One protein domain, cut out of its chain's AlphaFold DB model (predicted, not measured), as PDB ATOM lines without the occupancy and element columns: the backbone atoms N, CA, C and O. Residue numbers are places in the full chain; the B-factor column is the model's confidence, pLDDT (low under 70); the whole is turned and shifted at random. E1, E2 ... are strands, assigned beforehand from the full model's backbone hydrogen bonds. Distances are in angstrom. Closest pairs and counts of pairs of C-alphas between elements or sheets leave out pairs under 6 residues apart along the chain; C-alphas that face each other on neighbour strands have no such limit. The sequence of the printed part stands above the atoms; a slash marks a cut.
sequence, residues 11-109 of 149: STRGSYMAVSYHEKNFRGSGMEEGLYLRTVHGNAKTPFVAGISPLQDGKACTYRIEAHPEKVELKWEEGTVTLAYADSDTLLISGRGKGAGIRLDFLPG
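Overview. This is residues 11 to 109 of the 149 residues of an uncharacterized protein of Eisenbergiella tayi (UniProt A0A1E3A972). Picture a sandwich of two four-stranded sheets, partly face to face: a strongly twisted sheet of E1, E2, E3 and E8, and a flatter one of E4, E5, E6 and E7. They come near each other where E8 meets E6 and E7, while the edge strands E1 and E4 stay apart. The printed part has 99 residues with no named helix and eight named strands, E1 to E8 in chain order; the sheets run E1 E2 E3 E8 and E4 E5 E6 E7, both antiparallel. The class is all strand, though under half of the residues, 48 of 99, are in named strands. The whole is compact, with a radius of gyration of the C-alphas of 13.6 A and spans of 40 by 30 by 20 A.

Along the chain. Begin with the longest strand, E3, residues 48 to 56: find C-alpha 48 at (100.533, 66.220, 74.517) and go 24.3 A to C-alpha 56. In the same sheet look for E8, residues 100 to 106, 19.6 A long and ending at (103.372, 60.844, 80.938), E2, residues 34 to 39, and E1, residues 17 to 22, which begins at (96.109, 72.627, 81.176). In the other sheet, E6, residues 80 to 85, and E7, residues 91 to 96, are each 16.8 A long; E5, residues 72 to 75, and E4, residues 64 to 67, are shorter, at 9.7 A and 9.8 A.

Arrangement. Start at the inner strand E3. It is antiparallel to E8, where N 51 and O 105 are 2.8 A apart, and to E2, where N 52 and O 35 are 2.8 A apart. E1 and E2 form a hairpin, with N 20 and O 36 at 3.1 A. E1, E2 and E3 are a meander, each strand the antiparallel neighbour of the one before, and so are E4, E5, E6 and E7: look for N 66 and O 73 at 2.9 A, N 74 and O 81 at 2.8 A, and N 82 and O 94 at 2.8 A. Between the sheets of the sandwich, the closest C-alphas of E3 and E6, Pro 54 and Val 81, are 6.7 A apart; those of E7 and E8, Gly 95 and Gly 101, 6.0 A. The parts that face each other are 8.7 A centre to centre, with strands at 26 degrees.

Size, cuts and confidence. The two C-alphas farthest apart, those of Asn 43 and Lys 98, are 40.4 A apart. The printed part has no cut. The link from E1 to E2, 11 residues, is long; the chain changes sheet at the links E3 to E4 and E7 to E8. Mean pLDDT of the printed part is 95.5, and no printed residue is under 70.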
ATOM      1  N   SER A  11      88.915  72.815  79.820       97.56
ATOM      2  CA  SER A  11      89.880  73.714  80.450       97.56
ATOM      3  C   SER A  11      89.138  74.816  81.210       97.56
ATOM      4  O   SER A  11      87.913  74.921  81.131       97.56
ATOM      5  N   THR A  12      89.874  75.653  81.934       96.38
ATOM      6  CA  THR A  12      89.345  76.837  82.614       96.38
ATOM      7  C   THR A  12      90.149  78.076  82.237       96.38
ATOM      8  O   THR A  12      91.294  77.994  81.787       96.38
ATOM      9  N   ARG A  13      89.553  79.255  82.411       96.19
ATOM     10  CA  ARG A  13      90.200  80.527  82.072       96.19
ATOM     11  C   ARG A  13      91.511  80.682  82.849       96.19
ATOM     12  O   ARG A  13      91.521  80.592  84.069       96.19
ATOM     13  N   GLY A  14      92.587  80.995  82.129       95.56
ATOM     14  CA  GLY A  14      93.921  81.209  82.703       95.56
ATOM     15  C   GLY A  14      94.748  79.934  82.854       95.56
ATOM     16  O   GLY A  14      95.947  80.034  83.073       95.56
ATOM     17  N   SER A  15      94.142  78.758  82.681       96.56
ATOM     18  CA  SER A  15      94.866  77.493  82.721       96.56
ATOM     19  C   SER A  15      95.630  77.238  81.430       96.56
ATOM     20  O   SER A  15      95.111  77.430  80.328       96.56
ATOM     21  N   TYR A  16      96.855  76.732  81.570       96.56
ATOM     22  CA  TYR A  16      97.580  76.112  80.463       96.56
ATOM     23  C   TYR A  16      97.282  74.618  80.324       96.56
ATOM     24  O   TYR A  16      97.712  74.015  79.345       96.56
ATOM     25  N   MET A  17      96.553  74.015  81.265       97.69
ATOM     26  CA  MET A  17      96.109  72.627  81.176       97.69
ATOM     27  C   MET A  17      94.810  72.528  80.383       97.69
ATOM     28  O   MET A  17      93.884  73.325  80.546       97.69
ATOM     29  N   ALA A  18      94.727  71.509  79.540       97.75
ATOM     30  CA  ALA A  18      93.501  71.135  78.861       97.75
ATOM     31  C   ALA A  18      93.380  69.613  78.804       97.75
ATOM     32  O   ALA A  18      94.378  68.911  78.657       97.75
ATOM     33  N   VAL A  19      92.155  69.105  78.891       98.50
ATOM     34  CA  VAL A  19      91.841  67.691  78.685       98.50
ATOM     35  C   VAL A  19      91.053  67.566  77.390       98.50
ATOM     36  O   VAL A  19      89.993  68.175  77.252       98.50
ATOM     37  N   SER A  20      91.560  66.801  76.429       97.44
ATOM     38  CA  SER A  20      90.880  66.597  75.146       97.44
ATOM     39  C   SER A  20      91.015  65.169  74.652       97.44
ATOM     40  O   SER A  20      91.962  64.455  74.995       97.44
ATOM     41  N   TYR A  21      90.043  64.760  73.843       97.75
ATOM     42  CA  TYR A  21      90.033  63.459  73.195       97.75
ATOM     43  C   TYR A  21      90.583  63.594  71.779       97.75
ATOM     44  O   TYR A  21      90.238  64.534  71.063       97.75
ATOM     45  N   HIS A  22      91.435  62.662  71.367       96.31
ATOM     46  CA  HIS A  22      92.031  62.661  70.039       96.31
ATOM     47  C   HIS A  22      91.876  61.314  69.368       96.31
ATOM     48  O   HIS A  22      92.041  60.276  69.998       96.31
ATOM     49  N   GLU A  23      91.600  61.362  68.070       94.75
ATOM     50  CA  GLU A  23      91.678  60.198  67.198       94.75
ATOM     51  C   GLU A  23      93.138  59.847  66.908       94.75
ATOM     52  O   GLU A  23      94.047  60.680  67.040       94.75
ATOM     53  N   LYS A  24      93.358  58.604  66.480       94.94
ATOM     54  CA  LYS A  24      94.687  58.102  66.154       94.94
ATOM     55  C   LYS A  24      95.388  59.013  65.144       94.94
ATOM     56  O   LYS A  24      94.832  59.390  64.115       94.94
ATOM     57  N   ASN A  25      96.645  59.328  65.434       89.88
ATOM     58  CA  ASN A  25      97.519  60.177  64.636       89.88
ATOM     59  C   ASN A  25      96.944  61.582  64.359       89.88
ATOM     60  O   ASN A  25      97.210  62.176  63.309       89.88
ATOM     61  N   PHE A  26      96.169  62.142  65.296       86.25
ATOM     62  CA  PHE A  26      95.628  63.496  65.177       86.25
ATOM     63  C   PHE A  26      96.731  64.502  64.813       86.25
ATOM     64  O   PHE A  26      97.724  64.639  65.533       86.25
ATOM     65  N   ARG A  27      96.556  65.195  63.677       83.56
ATOM     66  CA  ARG A  27      97.513  66.157  63.093       83.56
ATOM     67  C   ARG A  27      98.936  65.610  62.881       83.56
ATOM     68  O   ARG A  27      99.898  66.364  62.983       83.56
ATOM     69  N   GLY A  28      99.080  64.317  62.585       84.12
ATOM     70  CA  GLY A  28     100.388  63.706  62.319       84.12
ATOM     71  C   GLY A  28     101.253  63.524  63.569       84.12
ATOM     72  O   GLY A  28     102.468  63.401  63.459       84.12
ATOM     73  N   SER A  29     100.644  63.548  64.757       84.06
ATOM     74  CA  SER A  29     101.353  63.464  66.042       84.06
ATOM     75  C   SER A  29     101.955  62.091  66.353       84.06
ATOM     76  O   SER A  29     102.746  61.982  67.286       84.06
ATOM     77  N   GLY A  30     101.560  61.039  65.631       88.00
ATOM     78  CA  GLY A  30     101.918  59.656  65.947       88.00
ATOM     79  C   GLY A  30     101.262  59.109  67.219       88.00
ATOM     80  O   GLY A  30     101.614  58.015  67.648       88.00
ATOM     81  N   MET A  31     100.331  59.847  67.834       90.62
ATOM     82  CA  MET A  31      99.639  59.423  69.054       90.62
ATOM     83  C   MET A  31      98.547  58.396  68.759       90.62
ATOM     84  O   MET A  31      97.933  58.410  67.692       90.62
ATOM     85  N   GLU A  32      98.286  57.519  69.721       94.56
ATOM     86  CA  GLU A  32      97.124  56.634  69.674       94.56
ATOM     87  C   GLU A  32      95.824  57.406  69.938       94.56
ATOM     88  O   GLU A  32      95.824  58.575  70.328       94.56
ATOM     89  N   GLU A  33      94.694  56.761  69.664       96.31
ATOM     90  CA  GLU A  33      93.394  57.310  70.038       96.31
ATOM     91  C   GLU A  33      93.224  57.288  71.563       96.31
ATOM     92  O   GLU A  33      93.535  56.289  72.217       96.31
ATOM     93  N   GLY A  34      92.703  58.371  72.143       97.25
ATOM     94  CA  GLY A  34      92.438  58.410  73.576       97.25
ATOM     95  C   GLY A  34      92.223  59.798  74.160       97.25
ATOM     96  O   GLY A  34      92.170  60.813  73.463       97.25
ATOM     97  N   LEU A  35      92.093  59.823  75.488       98.31
ATOM     98  CA  LEU A  35      91.994  61.042  76.279       98.31
ATOM     99  C   LEU A  35      93.385  61.471  76.747       98.31
ATOM    100  O   LEU A  35      94.149  60.651  77.252       98.31
ATOM    101  N   TYR A  36      93.691  62.759  76.630       98.19
ATOM    102  CA  TYR A  36      95.010  63.290  76.954       98.19
ATOM    103  C   TYR A  36      94.923  64.532  77.834       98.19
ATOM    104  O   TYR A  36      94.104  65.421  77.591       98.19
ATOM    105  N   LEU A  37      95.834  64.623  78.804       98.12
ATOM    106  CA  LEU A  37      96.257  65.893  79.376       98.12
ATOM    107  C   LEU A  37      97.170  66.581  78.363       98.12
ATOM    108  O   LEU A  37      98.134  65.996  77.853       98.12
ATOM    109  N   ARG A  38      96.868  67.843  78.090       96.50
ATOM    110  CA  ARG A  38      97.603  68.686  77.164       96.50
ATOM    111  C   ARG A  38      97.999  69.999  77.807       96.50
ATOM    112  O   ARG A  38      97.330  70.492  78.712       96.50
ATOM    113  N   THR A  39      99.060  70.579  77.267       95.88
ATOM    114  CA  THR A  39      99.370  71.991  77.446       95.88
ATOM    115  C   THR A  39      98.872  72.790  76.243       95.88
ATOM    116  O   THR A  39      99.000  72.351  75.095       95.88
ATOM    117  N   VAL A  40      98.300  73.966  76.497       94.12
ATOM    118  CA  VAL A  40      97.969  74.968  75.464       94.12
ATOM    119  C   VAL A  40      99.016  76.083  75.385       94.12
ATOM    120  O   VAL A  40      98.811  77.093  74.715       94.12
ATOM    121  N   HIS A  41     100.155  75.911  76.059       90.94
ATOM    122  CA  HIS A  41     101.262  76.855  76.000       90.94
ATOM    123  C   HIS A  41     101.916  76.832  74.607       90.94
ATOM    124  O   HIS A  41     102.452  75.812  74.177       90.94
ATOM    125  N   GLY A  42     101.893  77.966  73.898       86.50
ATOM    126  CA  GLY A  42     102.249  78.043  72.469       86.50
ATOM    127  C   GLY A  42     103.689  77.654  72.111       86.50
ATOM    128  O   GLY A  42     103.954  77.313  70.965       86.50
ATOM    129  N   ASN A  43     104.602  77.654  73.085       86.56
ATOM    130  CA  ASN A  43     106.004  77.272  72.881       86.56
ATOM    131  C   ASN A  43     106.290  75.778  73.120       86.56
ATOM    132  O   ASN A  43     107.442  75.363  73.013       86.56
ATOM    133  N   ALA A  44     105.291  74.963  73.469       90.25
ATOM    134  CA  ALA A  44     105.491  73.532  73.686       90.25
ATOM    135  C   ALA A  44     105.862  72.812  72.374       90.25
ATOM    136  O   ALA A  44     105.199  73.006  71.355       90.25
ATOM    137  N   LYS A  45     106.879  71.932  72.397       87.81
ATOM    138  CA  LYS A  45     107.275  71.134  71.212       87.81
ATOM    139  C   LYS A  45     106.145  70.206  70.764       87.81
ATOM    140  O   LYS A  45     105.935  69.985  69.577       87.81
ATOM    141  N   THR A  46     105.414  69.672  71.735       91.25
ATOM    142  CA  THR A  46     104.165  68.938  71.540       91.25
ATOM    143  C   THR A  46     103.150  69.417  72.574       91.25
ATOM    144  O   THR A  46     103.533  69.690  73.715       91.25
ATOM    145  N   PRO A  47     101.855  69.520  72.232       93.31
ATOM    146  CA  PRO A  47     100.845  69.854  73.221       93.31
ATOM    147  C   PRO A  47     100.495  68.657  74.115       93.31
ATOM    148  O   PRO A  47      99.831  68.857  75.120       93.31
ATOM    149  N   PHE A  48     100.887  67.427  73.767       95.25
ATOM    150  CA  PHE A  48     100.533  66.220  74.517       95.25
ATOM    151  C   PHE A  48     101.477  66.006  75.705       95.25
ATOM    152  O   PHE A  48     102.695  65.941  75.529       95.25
ATOM    153  N   VAL A  49     100.909  65.914  76.909       96.44
ATOM    154  CA  VAL A  49     101.655  65.759  78.169       96.44
ATOM    155  C   VAL A  49     101.544  64.326  78.672       96.44
ATOM    156  O   VAL A  49     102.560  63.654  78.825       96.44
ATOM    157  N   ALA A  50     100.317  63.852  78.902       97.50
ATOM    158  CA  ALA A  50     100.063  62.518  79.435       97.50
ATOM    159  C   ALA A  50      98.785  61.908  78.849       97.50
ATOM    160  O   ALA A  50      97.782  62.606  78.691       97.50
ATOM    161  N   GLY A  51      98.806  60.608  78.558       97.75
ATOM    162  CA  GLY A  51      97.596  59.830  78.305       97.75
ATOM    163  C   GLY A  51      96.806  59.626  79.597       97.75
ATOM    164  O   GLY A  51      97.387  59.458  80.669       97.75
ATOM    165  N   ILE A  52      95.479  59.652  79.509       98.38
ATOM    166  CA  ILE A  52      94.577  59.473  80.647       98.38
ATOM    167  C   ILE A  52      93.773  58.198  80.437       98.38
ATOM    168  O   ILE A  52      93.124  58.015  79.407       98.38
ATOM    169  N   SER A  53      93.786  57.302  81.421       97.81
ATOM    170  CA  SER A  53      92.965  56.087  81.380       97.81
ATOM    171  C   SER A  53      92.423  55.740  82.766       97.81
ATOM    172  O   SER A  53      93.210  55.655  83.713       97.81
ATOM    173  N   PRO A  54      91.104  55.528  82.926       97.88
ATOM    174  CA  PRO A  54      90.555  55.010  84.168       97.88
ATOM    175  C   PRO A  54      90.973  53.552  84.357       97.88
ATOM    176  O   PRO A  54      91.207  52.815  83.395       97.88
ATOM    177  N   LEU A  55      91.080  53.153  85.620       97.44
ATOM    178  CA  LEU A  55      91.482  51.818  86.026       97.44
ATOM    179  C   LEU A  55      90.395  51.174  86.887       97.44
ATOM    180  O   LEU A  55      89.863  51.819  87.789       97.44
ATOM    181  N   GLN A  56      90.160  49.884  86.660       97.56
ATOM    182  CA  GLN A  56      89.465  48.986  87.578       97.56
ATOM    183  C   GLN A  56      90.480  47.955  88.078       97.56
ATOM    184  O   GLN A  56      91.103  47.249  87.281       97.56
ATOM    185  N   ASP A  57      90.721  47.934  89.388       95.94
ATOM    186  CA  ASP A  57      91.689  47.045  90.047       95.94
ATOM    187  C   ASP A  57      93.088  47.084  89.391       95.94
ATOM    188  O   ASP A  57      93.748  46.068  89.168       95.94
ATOM    189  N   GLY A  58      93.534  48.297  89.041       95.12
ATOM    190  CA  GLY A  58      94.843  48.567  88.433       95.12
ATOM    191  C   GLY A  58      94.930  48.342  86.916       95.12
ATOM    192  O   GLY A  58      95.946  48.691  86.305       95.12
ATOM    193  N   LYS A  59      93.878  47.819  86.275       96.06
ATOM    194  CA  LYS A  59      93.837  47.555  84.827       96.06
ATOM    195  C   LYS A  59      93.000  48.601  84.103       96.06
ATOM    196  O   LYS A  59      91.950  48.991  84.600       96.06
ATOM    197  N   ALA A  60      93.459  49.040  82.931       95.75
ATOM    198  CA  ALA A  60      92.672  49.931  82.082       95.75
ATOM    199  C   ALA A  60      91.342  49.257  81.722       95.75
ATOM    200  O   ALA A  60      91.328  48.078  81.363       95.75
ATOM    201  N   CYS A  61      90.243  49.995  81.854       95.56
ATOM    202  CA  CYS A  61      88.901  49.498  81.574       95.56
ATOM    203  C   CYS A  61      88.251  50.276  80.428       95.56
ATOM    204  O   CYS A  61      88.696  51.365  80.064       95.56
ATOM    205  N   THR A  62      87.189  49.713  79.856       96.50
ATOM    206  CA  THR A  62      86.327  50.430  78.910       96.50
ATOM    207  C   THR A  62      85.437  51.397  79.678       96.50
ATOM    208  O   THR A  62      84.851  51.036  80.698       96.50
ATOM    209  N   TYR A  63      85.311  52.619  79.175       97.56
ATOM    210  CA  TYR A  63      84.553  53.686  79.814       97.56
ATOM    211  C   TYR A  63      83.832  54.541  78.773       97.56
ATOM    212  O   TYR A  63      84.163  54.534  77.588       97.56
ATOM    213  N   ARG A  64      82.856  55.313  79.242       97.56
ATOM    214  CA  ARG A  64      82.203  56.385  78.488       97.56
ATOM    215  C   ARG A  64      82.576  57.736  79.084       97.56
ATOM    216  O   ARG A  64      82.772  57.841  80.295       97.56
ATOM    217  N   ILE A  65      82.656  58.755  78.238       98.19
ATOM    218  CA  ILE A  65      82.975  60.127  78.642       98.19
ATOM    219  C   ILE A  65      81.680  60.934  78.695       98.19
ATOM    220  O   ILE A  65      80.935  60.982  77.719       98.19
ATOM    221  N   GLU A  66      81.431  61.597  79.819       98.00
ATOM    222  CA  GLU A  66      80.429  62.653  79.943       98.00
ATOM    223  C   GLU A  66      81.136  63.953  80.328       98.00
ATOM    224  O   GLU A  66      81.631  64.093  81.445       98.00
ATOM    225  N   ALA A  67      81.222  64.900  79.394       98.12
ATOM    226  CA  ALA A  67      81.912  66.165  79.607       98.12
ATOM    227  C   ALA A  67      80.927  67.331  79.715       98.12
ATOM    228  O   ALA A  67      80.046  67.499  78.872       98.12
ATOM    229  N   HIS A  68      81.122  68.162  80.730       96.94
ATOM    230  CA  HIS A  68      80.393  69.393  81.000       96.94
ATOM    231  C   HIS A  68      81.390  70.543  81.214       96.94
ATOM    232  O   HIS A  68      82.558  70.287  81.512       96.94
ATOM    233  N   PRO A  69      80.964  71.813  81.094       95.31
ATOM    234  CA  PRO A  69      81.834  72.957  81.374       95.31
ATOM    235  C   PRO A  69      82.491  72.936  82.762       95.31
ATOM    236  O   PRO A  69      83.593  73.449  82.921       95.31
ATOM    237  N   GLU A  70      81.838  72.339  83.759       96.62
ATOM    238  CA  GLU A  70      82.310  72.285  85.144       96.62
ATOM    239  C   GLU A  70      83.118  71.025  85.491       96.62
ATOM    240  O   GLU A  70      83.885  71.040  86.455       96.62
ATOM    241  N   LYS A  71      82.957  69.929  84.735       98.06
ATOM    242  CA  LYS A  71      83.625  68.648  85.014       98.06
ATOM    243  C   LYS A  71      83.617  67.692  83.825       98.06
ATOM    244  O   LYS A  71      82.711  67.719  82.995       98.06
ATOM    245  N   VAL A  72      84.555  66.752  83.824       98.69
ATOM    246  CA  VAL A  72      84.548  65.574  82.945       98.69
ATOM    247  C   VAL A  72      84.429  64.318  83.790       98.69
ATOM    248  O   VAL A  72      85.173  64.143  84.751       98.69
ATOM    249  N   GLU A  73      83.513  63.426  83.431       98.56
ATOM    250  CA  GLU A  73      83.318  62.142  84.097       98.56
ATOM    251  C   GLU A  73      83.642  60.984  83.145       98.56
ATOM    252  O   GLU A  73      83.081  60.877  82.056       98.56
ATOM    253  N   LEU A  74      84.538  60.097  83.578       98.50
ATOM    254  CA  LEU A  74      84.858  58.825  82.935       98.50
ATOM    255  C   LEU A  74      84.098  57.736  83.691       98.50
ATOM    256  O   LEU A  74      84.413  57.462  84.850       98.50
ATOM    257  N   LYS A  75      83.067  57.157  83.072       98.38
ATOM    258  CA  LYS A  75      82.129  56.231  83.728       98.38
ATOM    259  C   LYS A  75      82.259  54.823  83.162       98.38
ATOM    260  O   LYS A  75      82.279  54.649  81.946       98.38
ATOM    261  N   TRP A  76      82.278  53.829  84.036       97.44
ATOM    262  CA  TRP A  76      82.131  52.411  83.700       97.44
ATOM    263  C   TRP A  76      81.134  51.769  84.675       97.44
ATOM    264  O   TRP A  76      80.546  52.467  85.499       97.44
ATOM    265  N   GLU A  77      80.887  50.467  84.553       94.31
ATOM    266  CA  GLU A  77      79.848  49.768  85.326       94.31
ATOM    267  C   GLU A  77      80.035  49.894  86.849       94.31
ATOM    268  O   GLU A  77      79.083  50.161  87.579       94.31
ATOM    269  N   GLU A  78      81.273  49.770  87.323       93.81
ATOM    270  CA  GLU A  78      81.593  49.641  88.751       93.81
ATOM    271  C   GLU A  78      82.127  50.935  89.385       93.81
ATOM    272  O   GLU A  78      82.355  50.997  90.599       93.81
ATOM    273  N   GLY A  79      82.335  51.988  88.589       97.12
ATOM    274  CA  GLY A  79      83.004  53.181  89.077       97.12
ATOM    275  C   GLY A  79      82.971  54.391  88.154       97.12
ATOM    276  O   GLY A  79      82.410  54.407  87.057       97.12
ATOM    277  N   THR A  80      83.534  55.477  88.667       98.38
ATOM    278  CA  THR A  80      83.633  56.757  87.971       98.38
ATOM    279  C   THR A  80      84.901  57.482  88.394       98.38
ATOM    280  O   THR A  80      85.237  57.521  89.579       98.38
ATOM    281  N   VAL A  81      85.572  58.104  87.431       98.50
ATOM    282  CA  VAL A  81      86.601  59.123  87.660       98.50
ATOM    283  C   VAL A  81      86.041  60.472  87.236       98.50
ATOM    284  O   VAL A  81      85.491  60.594  86.147       98.50
ATOM    285  N   THR A  82      86.202  61.491  88.074       98.69
ATOM    286  CA  THR A  82      85.799  62.870  87.785       98.69
ATOM    287  C   THR A  82      87.030  63.764  87.740       98.69
ATOM    288  O   THR A  82      87.862  63.710  88.644       98.69
ATOM    289  N   LEU A  83      87.123  64.585  86.698       98.69
ATOM    290  CA  LEU A  83      88.115  65.638  86.508       98.69
ATOM    291  C   LEU A  83      87.413  66.993  86.650       98.69
ATOM    292  O   LEU A  83      86.394  67.219  85.995       98.69
ATOM    293  N   ALA A  84      87.948  67.892  87.471       98.50
ATOM    294  CA  ALA A  84      87.418  69.246  87.635       98.50
ATOM    295  C   ALA A  84      88.541  70.225  87.984       98.50
ATOM    296  O   ALA A  84      89.478  69.863  88.688       98.50
ATOM    297  N   TYR A  85      88.458  71.467  87.518       98.50
ATOM    298  CA  TYR A  85      89.422  72.497  87.912       98.50
ATOM    299  C   TYR A  85      89.029  73.095  89.263       98.50
ATOM    300  O   TYR A  85      87.876  73.486  89.446       98.50
ATOM    301  N   ALA A  86      89.980  73.186  90.195       97.88
ATOM    302  CA  ALA A  86      89.807  74.000  91.401       97.88
ATOM    303  C   ALA A  86      90.100  75.480  91.110       97.88
ATOM    304  O   ALA A  86      89.404  76.368  91.597       97.88
ATOM    305  N   ASP A  87      91.112  75.718  90.277       98.00
ATOM    306  CA  ASP A  87      91.581  77.020  89.812       98.00
ATOM    307  C   ASP A  87      92.336  76.857  88.474       98.00
ATOM    308  O   ASP A  87      92.275  75.796  87.843       98.00
ATOM    309  N   SER A  88      93.011  77.911  88.005       97.38
ATOM    310  CA  SER A  88      93.776  77.898  86.750       97.38
ATOM    311  C   SER A  88      94.954  76.926  86.747       97.38
ATOM    312  O   SER A  88      95.368  76.490  85.677       97.38
ATOM    313  N   ASP A  89      95.483  76.562  87.909       97.50
ATOM    314  CA  ASP A  89      96.745  75.836  88.039       97.50
ATOM    315  C   ASP A  89      96.553  74.434  88.638       97.50
ATOM    316  O   ASP A  89      97.498  73.645  88.697       97.50
ATOM    317  N   THR A  90      95.314  74.080  89.002       98.00
ATOM    318  CA  THR A  90      94.990  72.839  89.712       98.00
ATOM    319  C   THR A  90      93.842  72.073  89.050       98.00
ATOM    320  O   THR A  90      92.674  72.465  89.127       98.00
ATOM    321  N   LEU A  91      94.166  70.914  88.465       98.38
ATOM    322  CA  LEU A  91      93.193  69.913  88.022       98.38
ATOM    323  C   LEU A  91      92.997  68.861  89.124       98.38
ATOM    324  O   LEU A  91      93.899  68.079  89.421       98.38
ATOM    325  N   LEU A  92      91.806  68.824  89.715       98.31
ATOM    326  CA  LEU A  92      91.400  67.808  90.677       98.31
ATOM    327  C   LEU A  92      90.929  66.544  89.967       98.31
ATOM    328  O   LEU A  92      90.220  66.600  88.959       98.31
ATOM    329  N   ILE A  93      91.283  65.401  90.550       98.06
ATOM    330  CA  ILE A  93      90.887  64.080  90.074       98.06
ATOM    331  C   ILE A  93      90.338  63.275  91.248       98.06
ATOM    332  O   ILE A  93      91.032  63.079  92.245       98.06
ATOM    333  N   SER A  94      89.106  62.782  91.132       97.69
ATOM    334  CA  SER A  94      88.472  61.948  92.161       97.69
ATOM    335  C   SER A  94      87.953  60.639  91.578       97.69
ATOM    336  O   SER A  94      87.268  60.659  90.557       97.69
ATOM    337  N   GLY A  95      88.224  59.515  92.241       96.88
ATOM    338  CA  GLY A  95      87.670  58.204  91.900       96.88
ATOM    339  C   GLY A  95      86.575  57.771  92.877       96.88
ATOM    340  O   GLY A  95      86.724  57.929  94.089       96.88
ATOM    341  N   ARG A  96      85.486  57.194  92.362       97.31
ATOM    342  CA  ARG A  96      84.419  56.547  93.137       97.31
ATOM    343  C   ARG A  96      84.194  55.134  92.609       97.31
ATOM    344  O   ARG A  96      84.111  54.943  91.403       97.31
ATOM    345  N   GLY A  97      84.042  54.175  93.517       96.69
ATOM    346  CA  GLY A  97      83.934  52.750  93.192       96.69
ATOM    347  C   GLY A  97      85.086  51.964  93.811       96.69
ATOM    348  O   GLY A  97      86.186  52.489  93.995       96.69
ATOM    349  N   LYS A  98      84.832  50.714  94.202       95.94
ATOM    350  CA  LYS A  98      85.881  49.853  94.759       95.94
ATOM    351  C   LYS A  98      86.864  49.506  93.642       95.94
ATOM    352  O   LYS A  98      86.435  49.098  92.574       95.94
ATOM    353  N   GLY A  99      88.162  49.684  93.887       95.44
ATOM    354  CA  GLY A  99      89.194  49.417  92.878       95.44
ATOM    355  C   GLY A  99      89.316  50.489  91.790       95.44
ATOM    356  O   GLY A  99      90.156  50.342  90.904       95.44
ATOM    357  N   ALA A 100      88.533  51.573  91.865       97.38
ATOM    358  CA  ALA A 100      88.606  52.674  90.915       97.38
ATOM    359  C   ALA A 100      89.940  53.425  91.038       97.38
ATOM    360  O   ALA A 100      90.346  53.834  92.128       97.38
ATOM    361  N   GLY A 101      90.595  53.649  89.904       96.81
ATOM    362  CA  GLY A 101      91.825  54.423  89.813       96.81
ATOM    363  C   GLY A 101      91.923  55.188  88.501       96.81
ATOM    364  O   GLY A 101      91.050  55.109  87.639       96.81
ATOM    365  N   ILE A 102      93.015  55.925  88.346       97.50
ATOM    366  CA  ILE A 102      93.364  56.611  87.107       97.50
ATOM    367  C   ILE A 102      94.853  56.427  86.844       97.50
ATOM    368  O   ILE A 102      95.663  56.413  87.772       97.50
ATOM    369  N   ARG A 103      95.210  56.291  85.572       97.75
ATOM    370  CA  ARG A 103      96.584  56.337  85.089       97.75
ATOM    371  C   ARG A 103      96.803  57.637  84.336       97.75
ATOM    372  O   ARG A 103      96.016  57.966  83.448       97.75
ATOM    373  N   LEU A 104      97.877  58.328  84.695       97.50
ATOM    374  CA  LEU A 104      98.461  59.408  83.913       97.50
ATOM    375  C   LEU A 104      99.755  58.868  83.314       97.50
ATOM    376  O   LEU A 104     100.745  58.699  84.020       97.50
ATOM    377  N   ASP A 105      99.705  58.527  82.034       96.25
ATOM    378  CA  ASP A 105     100.841  57.990  81.293       96.25
ATOM    379  C   ASP A 105     101.608  59.151  80.656       96.25
ATOM    380  O   ASP A 105     101.262  59.614  79.566       96.25
ATOM    381  N   PHE A 106     102.566  59.715  81.400       95.69
ATOM    382  CA  PHE A 106     103.372  60.844  80.938       95.69
ATOM    383  C   PHE A 106     104.196  60.426  79.725       95.69
ATOM    384  O   PHE A 106     105.075  59.573  79.808       95.69
ATOM    385  N   LEU A 107     103.906  61.055  78.590       92.75
ATOM    386  CA  LEU A 107     104.511  60.681  77.321       92.75
ATOM    387  C   LEU A 107     106.001  61.029  77.351       92.75
ATOM    388  O   LEU A 107     106.337  62.121  77.805       92.75
ATOM    389  N   PRO A 108     106.899  60.166  76.863       85.75
ATOM    390  CA  PRO A 108     108.319  60.475  76.842       85.75
ATOM    391  C   PRO A 108     108.653  61.513  75.762       85.75
ATOM    392  O   PRO A 108     108.073  61.532  74.674       85.75
ATOM    393  N   GLY A 109     109.608  62.384  76.070       82.31
ATOM    394  CA  GLY A 109     110.287  63.274  75.132       82.31
ATOM    395  C   GLY A 109     111.672  62.759  74.746       82.31
ATOM    396  O   GLY A 109     112.057  61.644  75.083       82.31
TER     397      GLY A 109